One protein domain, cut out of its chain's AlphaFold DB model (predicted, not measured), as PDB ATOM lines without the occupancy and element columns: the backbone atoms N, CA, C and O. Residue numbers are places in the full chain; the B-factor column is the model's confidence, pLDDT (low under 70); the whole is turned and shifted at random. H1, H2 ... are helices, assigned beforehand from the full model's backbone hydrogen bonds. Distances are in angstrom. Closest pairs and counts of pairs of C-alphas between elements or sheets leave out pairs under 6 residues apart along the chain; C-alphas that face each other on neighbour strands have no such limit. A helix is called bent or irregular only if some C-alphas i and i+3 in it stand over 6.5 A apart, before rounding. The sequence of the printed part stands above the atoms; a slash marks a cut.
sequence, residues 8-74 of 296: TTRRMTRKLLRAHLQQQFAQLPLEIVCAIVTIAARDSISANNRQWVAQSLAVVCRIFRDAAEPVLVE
ATOM      1  N   THR A   8     387.205 564.459 313.672       53.31
ATOM      2  CA  THR A   8     386.891 563.413 312.676       53.31
ATOM      3  C   THR A   8     385.804 562.440 313.138       53.31
ATOM      4  O   THR A   8     385.029 561.931 312.322       53.31
ATOM      5  N   THR A   9     385.689 562.224 314.444       50.22
ATOM      6  CA  THR A   9     384.740 561.307 315.094       50.22
ATOM      7  C   THR A   9     383.289 561.737 314.882       50.22
ATOM      8  O   THR A   9     382.430 560.909 314.572       50.22
ATOM      9  N   ARG A  10     383.021 563.050 314.928       49.84
ATOM     10  CA  ARG A  10     381.687 563.643 314.706       49.84
ATOM     11  C   ARG A  10     381.217 563.547 313.247       49.84
ATOM     12  O   ARG A  10     380.018 563.534 312.966       49.84
ATOM     13  N   ARG A  11     382.155 563.474 312.292       53.31
ATOM     14  CA  ARG A  11     381.862 563.275 310.857       53.31
ATOM     15  C   ARG A  11     381.532 561.818 310.522       53.31
ATOM     16  O   ARG A  11     380.666 561.594 309.676       53.31
ATOM     17  N   MET A  12     382.178 560.847 311.169       56.47
ATOM     18  CA  MET A  12     381.924 559.420 310.916       56.47
ATOM     19  C   MET A  12     380.567 558.958 311.452       56.47
ATOM     20  O   MET A  12     379.825 558.294 310.728       56.47
ATOM     21  N   THR A  13     380.176 559.399 312.652       58.00
ATOM     22  CA  THR A  13     378.850 559.098 313.226       58.00
ATOM     23  C   THR A  13     377.717 559.640 312.359       58.00
ATOM     24  O   THR A  13     376.765 558.919 312.081       58.00
ATOM     25  N   ARG A  14     377.838 560.866 311.827       58.41
ATOM     26  CA  ARG A  14     376.838 561.424 310.895       58.41
ATOM     27  C   ARG A  14     376.721 560.636 309.587       58.41
ATOM     28  O   ARG A  14     375.622 560.536 309.055       58.41
ATOM     29  N   LYS A  15     377.820 560.087 309.056       60.56
ATOM     30  CA  LYS A  15     377.796 559.263 307.832       60.56
ATOM     31  C   LYS A  15     377.094 557.922 308.059       60.56
ATOM     32  O   LYS A  15     376.243 557.561 307.254       60.56
ATOM     33  N   LEU A  16     377.421 557.228 309.149       61.69
ATOM     34  CA  LEU A  16     376.806 555.942 309.499       61.69
ATOM     35  C   LEU A  16     375.309 556.088 309.780       61.69
ATOM     36  O   LEU A  16     374.505 555.323 309.256       61.69
ATOM     37  N   LEU A  17     374.929 557.127 310.523       63.16
ATOM     38  CA  LEU A  17     373.529 557.405 310.837       63.16
ATOM     39  C   LEU A  17     372.731 557.758 309.570       63.16
ATOM     40  O   LEU A  17     371.611 557.294 309.392       63.16
ATOM     41  N   ARG A  18     373.337 558.500 308.633       62.06
ATOM     42  CA  ARG A  18     372.725 558.820 307.334       62.06
ATOM     43  C   ARG A  18     372.544 557.585 306.450       62.06
ATOM     44  O   ARG A  18     371.492 557.457 305.839       62.06
ATOM     45  N   ALA A  19     373.525 556.683 306.408       65.31
ATOM     46  CA  ALA A  19     373.439 555.438 305.643       65.31
ATOM     47  C   ALA A  19     372.374 554.483 306.210       65.31
ATOM     48  O   ALA A  19     371.595 553.909 305.453       65.31
ATOM     49  N   HIS A  20     372.292 554.371 307.539       66.81
ATOM     50  CA  HIS A  20     371.286 553.547 308.208       66.81
ATOM     51  C   HIS A  20     369.863 554.073 307.976       66.81
ATOM     52  O   HIS A  20     368.980 553.317 307.576       66.81
ATOM     53  N   LEU A  21     369.656 555.388 308.124       63.81
ATOM     54  CA  LEU A  21     368.371 556.017 307.811       63.81
ATOM     55  C   LEU A  21     368.013 555.852 306.329       63.81
ATOM     56  O   LEU A  21     366.878 555.515 306.011       63.81
ATOM     57  N   GLN A  22     368.969 556.025 305.411       65.88
ATOM     58  CA  GLN A  22     368.729 555.815 303.977       65.88
ATOM     59  C   GLN A  22     368.256 554.390 303.661       65.88
ATOM     60  O   GLN A  22     367.344 554.236 302.854       65.88
ATOM     61  N   GLN A  23     368.819 553.365 304.310       66.75
ATOM     62  CA  GLN A  23     368.364 551.980 304.143       66.75
ATOM     63  C   GLN A  23     366.950 551.748 304.679       66.75
ATOM     64  O   GLN A  23     366.162 551.081 304.016       66.75
ATOM     65  N   GLN A  24     366.609 552.312 305.839       67.88
ATOM     66  CA  GLN A  24     365.267 552.173 306.414       67.88
ATOM     67  C   GLN A  24     364.203 552.870 305.559       67.88
ATOM     68  O   GLN A  24     363.149 552.297 305.294       67.88
ATOM     69  N   PHE A  25     364.488 554.077 305.059       65.69
ATOM     70  CA  PHE A  25     363.564 554.801 304.181       65.69
ATOM     71  C   PHE A  25     363.409 554.147 302.804       65.69
ATOM     72  O   PHE A  25     362.332 554.227 302.218       65.69
ATOM     73  N   ALA A  26     364.445 553.472 302.295       68.88
ATOM     74  CA  ALA A  26     364.379 552.759 301.019       68.88
ATOM     75  C   ALA A  26     363.429 551.546 301.037       68.88
ATOM     76  O   ALA A  26     363.050 551.066 299.974       68.88
ATOM     77  N   GLN A  27     363.046 551.054 302.220       83.12
ATOM     78  CA  GLN A  27     362.152 549.902 302.381       83.12
ATOM     79  C   GLN A  27     360.684 550.290 302.603       83.12
ATOM     80  O   GLN A  27     359.829 549.408 302.688       83.12
ATOM     81  N   LEU A  28     360.367 551.583 302.713       84.56
ATOM     82  CA  LEU A  28     358.990 552.012 302.935       84.56
ATOM     83  C   LEU A  28     358.150 551.840 301.660       84.56
ATOM     84  O   LEU A  28     358.586 552.270 300.588       84.56
ATOM     85  N   PRO A  29     356.926 551.288 301.767       92.12
ATOM     86  CA  PRO A  29     355.977 551.299 300.663       92.12
ATOM     87  C   PRO A  29     355.721 552.727 300.180       92.12
ATOM     88  O   PRO A  29     355.666 553.673 300.975       92.12
ATOM     89  N   LEU A  30     355.542 552.881 298.870       88.56
ATOM     90  CA  LEU A  30     355.367 554.180 298.227       88.56
ATOM     91  C   LEU A  30     354.174 554.952 298.809       88.56
ATOM     92  O   LEU A  30     354.238 556.165 298.982       88.56
ATOM     93  N   GLU A  31     353.110 554.243 299.166       91.06
ATOM     94  CA  GLU A  31     351.895 554.784 299.769       91.06
ATOM     95  C   GLU A  31     352.191 555.443 301.120       91.06
ATOM     96  O   GLU A  31     351.696 556.534 301.404       91.06
ATOM     97  N   ILE A  32     353.054 554.813 301.925       92.62
ATOM     98  CA  ILE A  32     353.489 555.340 303.221       92.62
ATOM     99  C   ILE A  32     354.356 556.581 303.018       92.62
ATOM    100  O   ILE A  32     354.164 557.582 303.708       92.62
ATOM    101  N   VAL A  33     355.258 556.567 302.032       90.38
ATOM    102  CA  VAL A  33     356.068 557.744 301.683       90.38
ATOM    103  C   VAL A  33     355.178 558.911 301.250       90.38
ATOM    104  O   VAL A  33     355.350 560.023 301.747       90.38
ATOM    105  N   CYS A  34     354.191 558.673 300.383       91.56
ATOM    106  CA  CYS A  34     353.223 559.688 299.969       91.56
ATOM    107  C   CYS A  34     352.437 560.244 301.163       91.56
ATOM    108  O   CYS A  34     352.322 561.461 301.289       91.56
ATOM    109  N   ALA A  35     351.957 559.385 302.069       90.94
ATOM    110  CA  ALA A  35     351.248 559.816 303.273       90.94
ATOM    111  C   ALA A  35     352.126 560.700 304.175       90.94
ATOM    112  O   ALA A  35     351.681 561.771 304.592       90.94
ATOM    113  N   ILE A  36     353.382 560.308 304.414       92.06
ATOM    114  CA  ILE A  36     354.350 561.101 305.189       92.06
ATOM    115  C   ILE A  36     354.570 562.469 304.535       92.06
ATOM    116  O   ILE A  36     354.517 563.488 305.218       92.06
ATOM    117  N   VAL A  37     354.785 562.514 303.216       92.88
ATOM    118  CA  VAL A  37     354.999 563.765 302.471       92.88
ATOM    119  C   VAL A  37     353.767 564.670 302.545       92.88
ATOM    120  O   VAL A  37     353.906 565.865 302.798       92.88
ATOM    121  N   THR A  38     352.565 564.121 302.367       91.12
ATOM    122  CA  THR A  38     351.306 564.871 302.469       91.12
ATOM    123  C   THR A  38     351.092 565.434 303.877       91.12
ATOM    124  O   THR A  38     350.713 566.598 304.007       91.12
ATOM    125  N   ILE A  39     351.355 564.652 304.930       88.94
ATOM    126  CA  ILE A  39     351.255 565.111 306.326       88.94
ATOM    127  C   ILE A  39     352.296 566.202 306.599       88.94
ATOM    128  O   ILE A  39     351.934 567.297 307.019       88.94
ATOM    129  N   ALA A  40     353.563 565.967 306.248       88.88
ATOM    130  CA  ALA A  40     354.636 566.945 306.428       88.88
ATOM    131  C   ALA A  40     354.360 568.261 305.683       88.88
ATOM    132  O   ALA A  40     354.662 569.340 306.198       88.88
ATOM    133  N   ALA A  41     353.765 568.189 304.487       87.38
ATOM    134  CA  ALA A  41     353.306 569.361 303.756       87.38
ATOM    135  C   ALA A  41     352.225 570.119 304.543       87.38
ATOM    136  O   ALA A  41     352.364 571.325 304.734       87.38
ATOM    137  N   ARG A  42     351.185 569.435 305.041       84.81
ATOM    138  CA  ARG A  42     350.101 570.058 305.826       84.81
ATOM    139  C   ARG A  42     350.606 570.716 307.105       84.81
ATOM    140  O   ARG A  42     350.258 571.869 307.366       84.81
ATOM    141  N   ASP A  43     351.462 570.032 307.851       83.25
ATOM    142  CA  ASP A  43     352.028 570.547 309.100       83.25
ATOM    143  C   ASP A  43     352.899 571.776 308.832       83.25
ATOM    144  O   ASP A  43     352.768 572.810 309.489       83.25
ATOM    145  N   SER A  44     353.732 571.710 307.789       84.25
ATOM    146  CA  SER A  44     354.575 572.836 307.386       84.25
ATOM    147  C   SER A  44     353.744 574.040 306.948       84.25
ATOM    148  O   SER A  44     354.065 575.166 307.318       84.25
ATOM    149  N   ILE A  45     352.665 573.833 306.185       78.06
ATOM    150  CA  ILE A  45     351.756 574.914 305.784       78.06
ATOM    151  C   ILE A  45     351.068 575.533 307.004       78.06
ATOM    152  O   ILE A  45     350.981 576.758 307.076       78.06
ATOM    153  N   SER A  46     350.623 574.708 307.954       74.25
ATOM    154  CA  SER A  46     349.986 575.162 309.198       74.25
ATOM    155  C   SER A  46     350.946 575.992 310.058       74.25
ATOM    156  O   SER A  46     350.536 576.957 310.694       74.25
ATOM    157  N   ALA A  47     352.245 575.687 309.996       76.19
ATOM    158  CA  ALA A  47     353.326 576.468 310.596       76.19
ATOM    159  C   ALA A  47     353.820 577.644 309.719       76.19
ATOM    160  O   ALA A  47     354.922 578.147 309.927       76.19
ATOM    161  N   ASN A  48     353.041 578.072 308.716       73.69
ATOM    162  CA  ASN A  48     353.349 579.165 307.783       73.69
ATOM    163  C   ASN A  48     354.589 578.952 306.878       73.69
ATOM    164  O   ASN A  48     355.102 579.883 306.262       73.69
ATOM    165  N   ASN A  49     355.050 577.711 306.704       82.50
ATOM    166  CA  ASN A  49     356.204 577.355 305.865       82.50
ATOM    167  C   ASN A  49     355.800 576.881 304.454       82.50
ATOM    168  O   ASN A  49     356.383 575.947 303.895       82.50
ATOM    169  N   ARG A  50     354.817 577.545 303.827       81.06
ATOM    170  CA  ARG A  50     354.337 577.221 302.460       81.06
ATOM    171  C   ARG A  50     355.454 577.241 301.418       81.06
ATOM    172  O   ARG A  50     355.502 576.387 300.533       81.06
ATOM    173  N   GLN A  51     356.362 578.208 301.533       83.56
ATOM    174  CA  GLN A  51     357.475 578.366 300.602       83.56
ATOM    175  C   GLN A  51     358.422 577.164 300.637       83.56
ATOM    176  O   GLN A  51     358.848 576.705 299.581       83.56
ATOM    177  N   TRP A  52     358.703 576.611 301.820       88.62
ATOM    178  CA  TRP A  52     359.527 575.411 301.951       88.62
ATOM    179  C   TRP A  52     358.869 574.206 301.274       88.62
ATOM    180  O   TRP A  52     359.515 573.489 300.512       88.62
ATOM    181  N   VAL A  53     357.559 574.018 301.456       83.94
ATOM    182  CA  VAL A  53     356.830 572.937 300.776       83.94
ATOM    183  C   VAL A  53     356.929 573.098 299.253       83.94
ATOM    184  O   VAL A  53     357.260 572.143 298.551       83.94
ATOM    185  N   ALA A  54     356.727 574.312 298.735       84.56
ATOM    186  CA  ALA A  54     356.788 574.585 297.300       84.56
ATOM    187  C   ALA A  54     358.204 574.479 296.700       84.56
ATOM    188  O   ALA A  54     358.358 573.986 295.587       84.56
ATOM    189  N   GLN A  55     359.234 574.947 297.411       89.94
ATOM    190  CA  GLN A  55     360.601 575.092 296.885       89.94
ATOM    191  C   GLN A  55     361.559 573.985 297.322       89.94
ATOM    192  O   GLN A  55     362.640 573.866 296.756       89.94
ATOM    193  N   SER A  56     361.209 573.199 298.337       88.94
ATOM    194  CA  SER A  56     362.040 572.105 298.845       88.94
ATOM    195  C   SER A  56     361.353 570.762 298.670       88.94
ATOM    196  O   SER A  56     361.953 569.872 298.082       88.94
ATOM    197  N   LEU A  57     360.098 570.612 299.107       88.06
ATOM    198  CA  LEU A  57     359.416 569.312 299.088       88.06
ATOM    199  C   LEU A  57     358.883 568.945 297.692       88.06
ATOM    200  O   LEU A  57     359.156 567.859 297.187       88.06
ATOM    201  N   ALA A  58     358.180 569.865 297.028       87.19
ATOM    202  CA  ALA A  58     357.555 569.615 295.726       87.19
ATOM    203  C   ALA A  58     358.557 569.498 294.557       87.19
ATOM    204  O   ALA A  58     358.191 569.044 293.471       87.19
ATOM    205  N   VAL A  59     359.819 569.888 294.760       90.56
ATOM    206  CA  VAL A  59     360.867 569.838 293.724       90.56
ATOM    207  C   VAL A  59     361.761 568.598 293.809       90.56
ATOM    208  O   VAL A  59     362.527 568.366 292.880       90.56
ATOM    209  N   VAL A  60     361.663 567.790 294.879       89.19
ATOM    210  CA  VAL A  60     362.546 566.623 295.099       89.19
ATOM    211  C   VAL A  60     362.439 565.620 293.954       89.19
ATOM    212  O   VAL A  60     363.432 565.247 293.336       89.19
ATOM    213  N   CYS A  61     361.224 565.150 293.687       91.44
ATOM    214  CA  CYS A  61     360.935 564.189 292.633       91.44
ATOM    215  C   CYS A  61     359.456 564.267 292.247       91.44
ATOM    216  O   CYS A  61     358.661 564.969 292.877       91.44
ATOM    217  N   ARG A  62     359.067 563.538 291.196       90.69
ATOM    218  CA  ARG A  62     357.675 563.508 290.729       90.69
ATOM    219  C   ARG A  62     356.709 562.991 291.798       90.69
ATOM    220  O   ARG A  62     355.690 563.622 292.013       90.69
ATOM    221  N   ILE A  63     357.064 561.923 292.510       91.00
ATOM    222  CA  ILE A  63     356.227 561.346 293.575       91.00
ATOM    223  C   ILE A  63     355.940 562.381 294.669       91.00
ATOM    224  O   ILE A  63     354.795 562.570 295.066       91.00
ATOM    225  N   PHE A  64     356.973 563.087 295.135       92.56
ATOM    226  CA  PHE A  64     356.821 564.082 296.197       92.56
ATOM    227  C   PHE A  64     355.987 565.269 295.727       92.56
ATOM    228  O   PHE A  64     355.151 565.766 296.474       92.56
ATOM    229  N   ARG A  65     356.176 565.691 294.473       91.50
ATOM    230  CA  ARG A  65     355.334 566.707 293.843       91.50
ATOM    231  C   ARG A  65     353.878 566.269 293.787       91.50
ATOM    232  O   ARG A  65     353.025 567.020 294.231       91.50
ATOM    233  N   ASP A  66     353.605 565.060 293.308       90.62
ATOM    234  CA  ASP A  66     352.247 564.531 293.160       90.62
ATOM    235  C   ASP A  66     351.547 564.379 294.531       90.62
ATOM    236  O   ASP A  66     350.328 564.524 294.620       90.62
ATOM    237  N   ALA A  67     352.309 564.163 295.614       91.12
ATOM    238  CA  ALA A  67     351.803 564.101 296.990       91.12
ATOM    239  C   ALA A  67     351.650 565.479 297.675       91.12
ATOM    240  O   ALA A  67     350.711 565.679 298.449       91.12
ATOM    241  N   ALA A  68     352.558 566.427 297.416       90.88
ATOM    242  CA  ALA A  68     352.593 567.741 298.069       90.88
ATOM    243  C   ALA A  68     351.811 568.825 297.308       90.88
ATOM    244  O   ALA A  68     351.215 569.702 297.929       90.88
ATOM    245  N   GLU A  69     351.785 568.785 295.972       89.62
ATOM    246  CA  GLU A  69     351.090 569.780 295.148       89.62
ATOM    247  C   GLU A  69     349.589 569.861 295.461       89.62
ATOM    248  O   GLU A  69     349.119 570.981 295.650       89.62
ATOM    249  N   PRO A  70     348.835 568.752 295.620       88.75
ATOM    250  CA  PRO A  70     347.429 568.819 296.014       88.75
ATOM    251  C   PRO A  70     347.203 569.566 297.331       88.75
ATOM    252  O   PRO A  70     346.205 570.263 297.461       88.75
ATOM    253  N   VAL A  71     348.137 569.449 298.279       87.75
ATOM    254  CA  VAL A  71     348.091 570.158 299.566       87.75
ATOM    255  C   VAL A  71     348.379 571.650 299.367       87.75
ATOM    256  O   VAL A  71     347.702 572.499 299.937       87.75
ATOM    257  N   LEU A  72     349.353 571.987 298.516       85.81
ATOM    258  CA  LEU A  72     349.689 573.374 298.176       85.81
ATOM    259  C   LEU A  72     348.549 574.106 297.460       85.81
ATOM    260  O   LEU A  72     348.392 575.309 297.645       85.81
ATOM    261  N   VAL A  73     347.787 573.397 296.623       89.12
ATOM    262  CA  VAL A  73     346.684 573.972 295.835       89.12
ATOM    263  C   VAL A  73     345.312 573.737 296.461       89.12
ATOM    264  O   VAL A  73     344.312 574.149 295.881       89.12
ATOM    265  N   GLU A  74     345.232 573.116 297.640       88.62
ATOM    266  CA  GLU A  74     343.974 572.954 298.382       88.62
ATOM    267  C   GLU A  74     343.343 574.320 298.689       88.62
ATOM    268  O   GLU A  74     342.125 574.484 298.615       88.62
TER     269      GLU A  74
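What this domain is: This is residues 8 to 74 of the 296 residues of an uncharacterized protein of Exidia glandulosa HHB12029 (UniProt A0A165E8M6). Residues 8 to 24 of the long helix H1 stick out as an arm from a small head of three mostly aligned helices, H2, H3 and H4. The printed part has 67 residues with four helices, H1 to H4 in chain order, and no named strand: all helix. It is loose, radius of gyration of the C-alphas 14.3 A, and elongated, 45 by 26 by 17 A.

How they stand to each other: Start at H1, residues 8 to 26, which touches no helix; H2, residues 30 to 46, is only just apart at 8.4 A. H2 touches H4, residues 62 to 72, closest at C-alphas Thr 38 and Ala 68, 5.4 A, the same way at a shallow tilt of 34.5 degrees, only just short of steep. H3, residues 50 to 57, forms hairpins with both: with H2 at 29 degrees, closest C-alphas Ala 41 and Val 53, 5.8 A; with H4 at 6 degrees, Leu 57 and Phe 64, 6.5 A. Every O i to N i+4 pair is within hydrogen-bond range in H2 and H3, 14 of 15 in H1, 5 of 7 in H4.

Where its parts are: Find C-alpha 8 at (386.891, 563.413, 312.676); H1 runs 27.5 A to C-alpha 26. H2 spans 24.3 A, H3 10.0 A, and H4 14.7 A to C-alpha 72 at (349.689, 573.374, 298.176). H4 is only just irregular: C-alphas 67 and 70 are 6.51 A apart.

The domain as a whole: The farthest C-alphas, Thr 8 and Glu 74, are 46.2 A apart. The printed part has no cut, its three links are tight, and pLDDT is under 70 at residues 8 to 26.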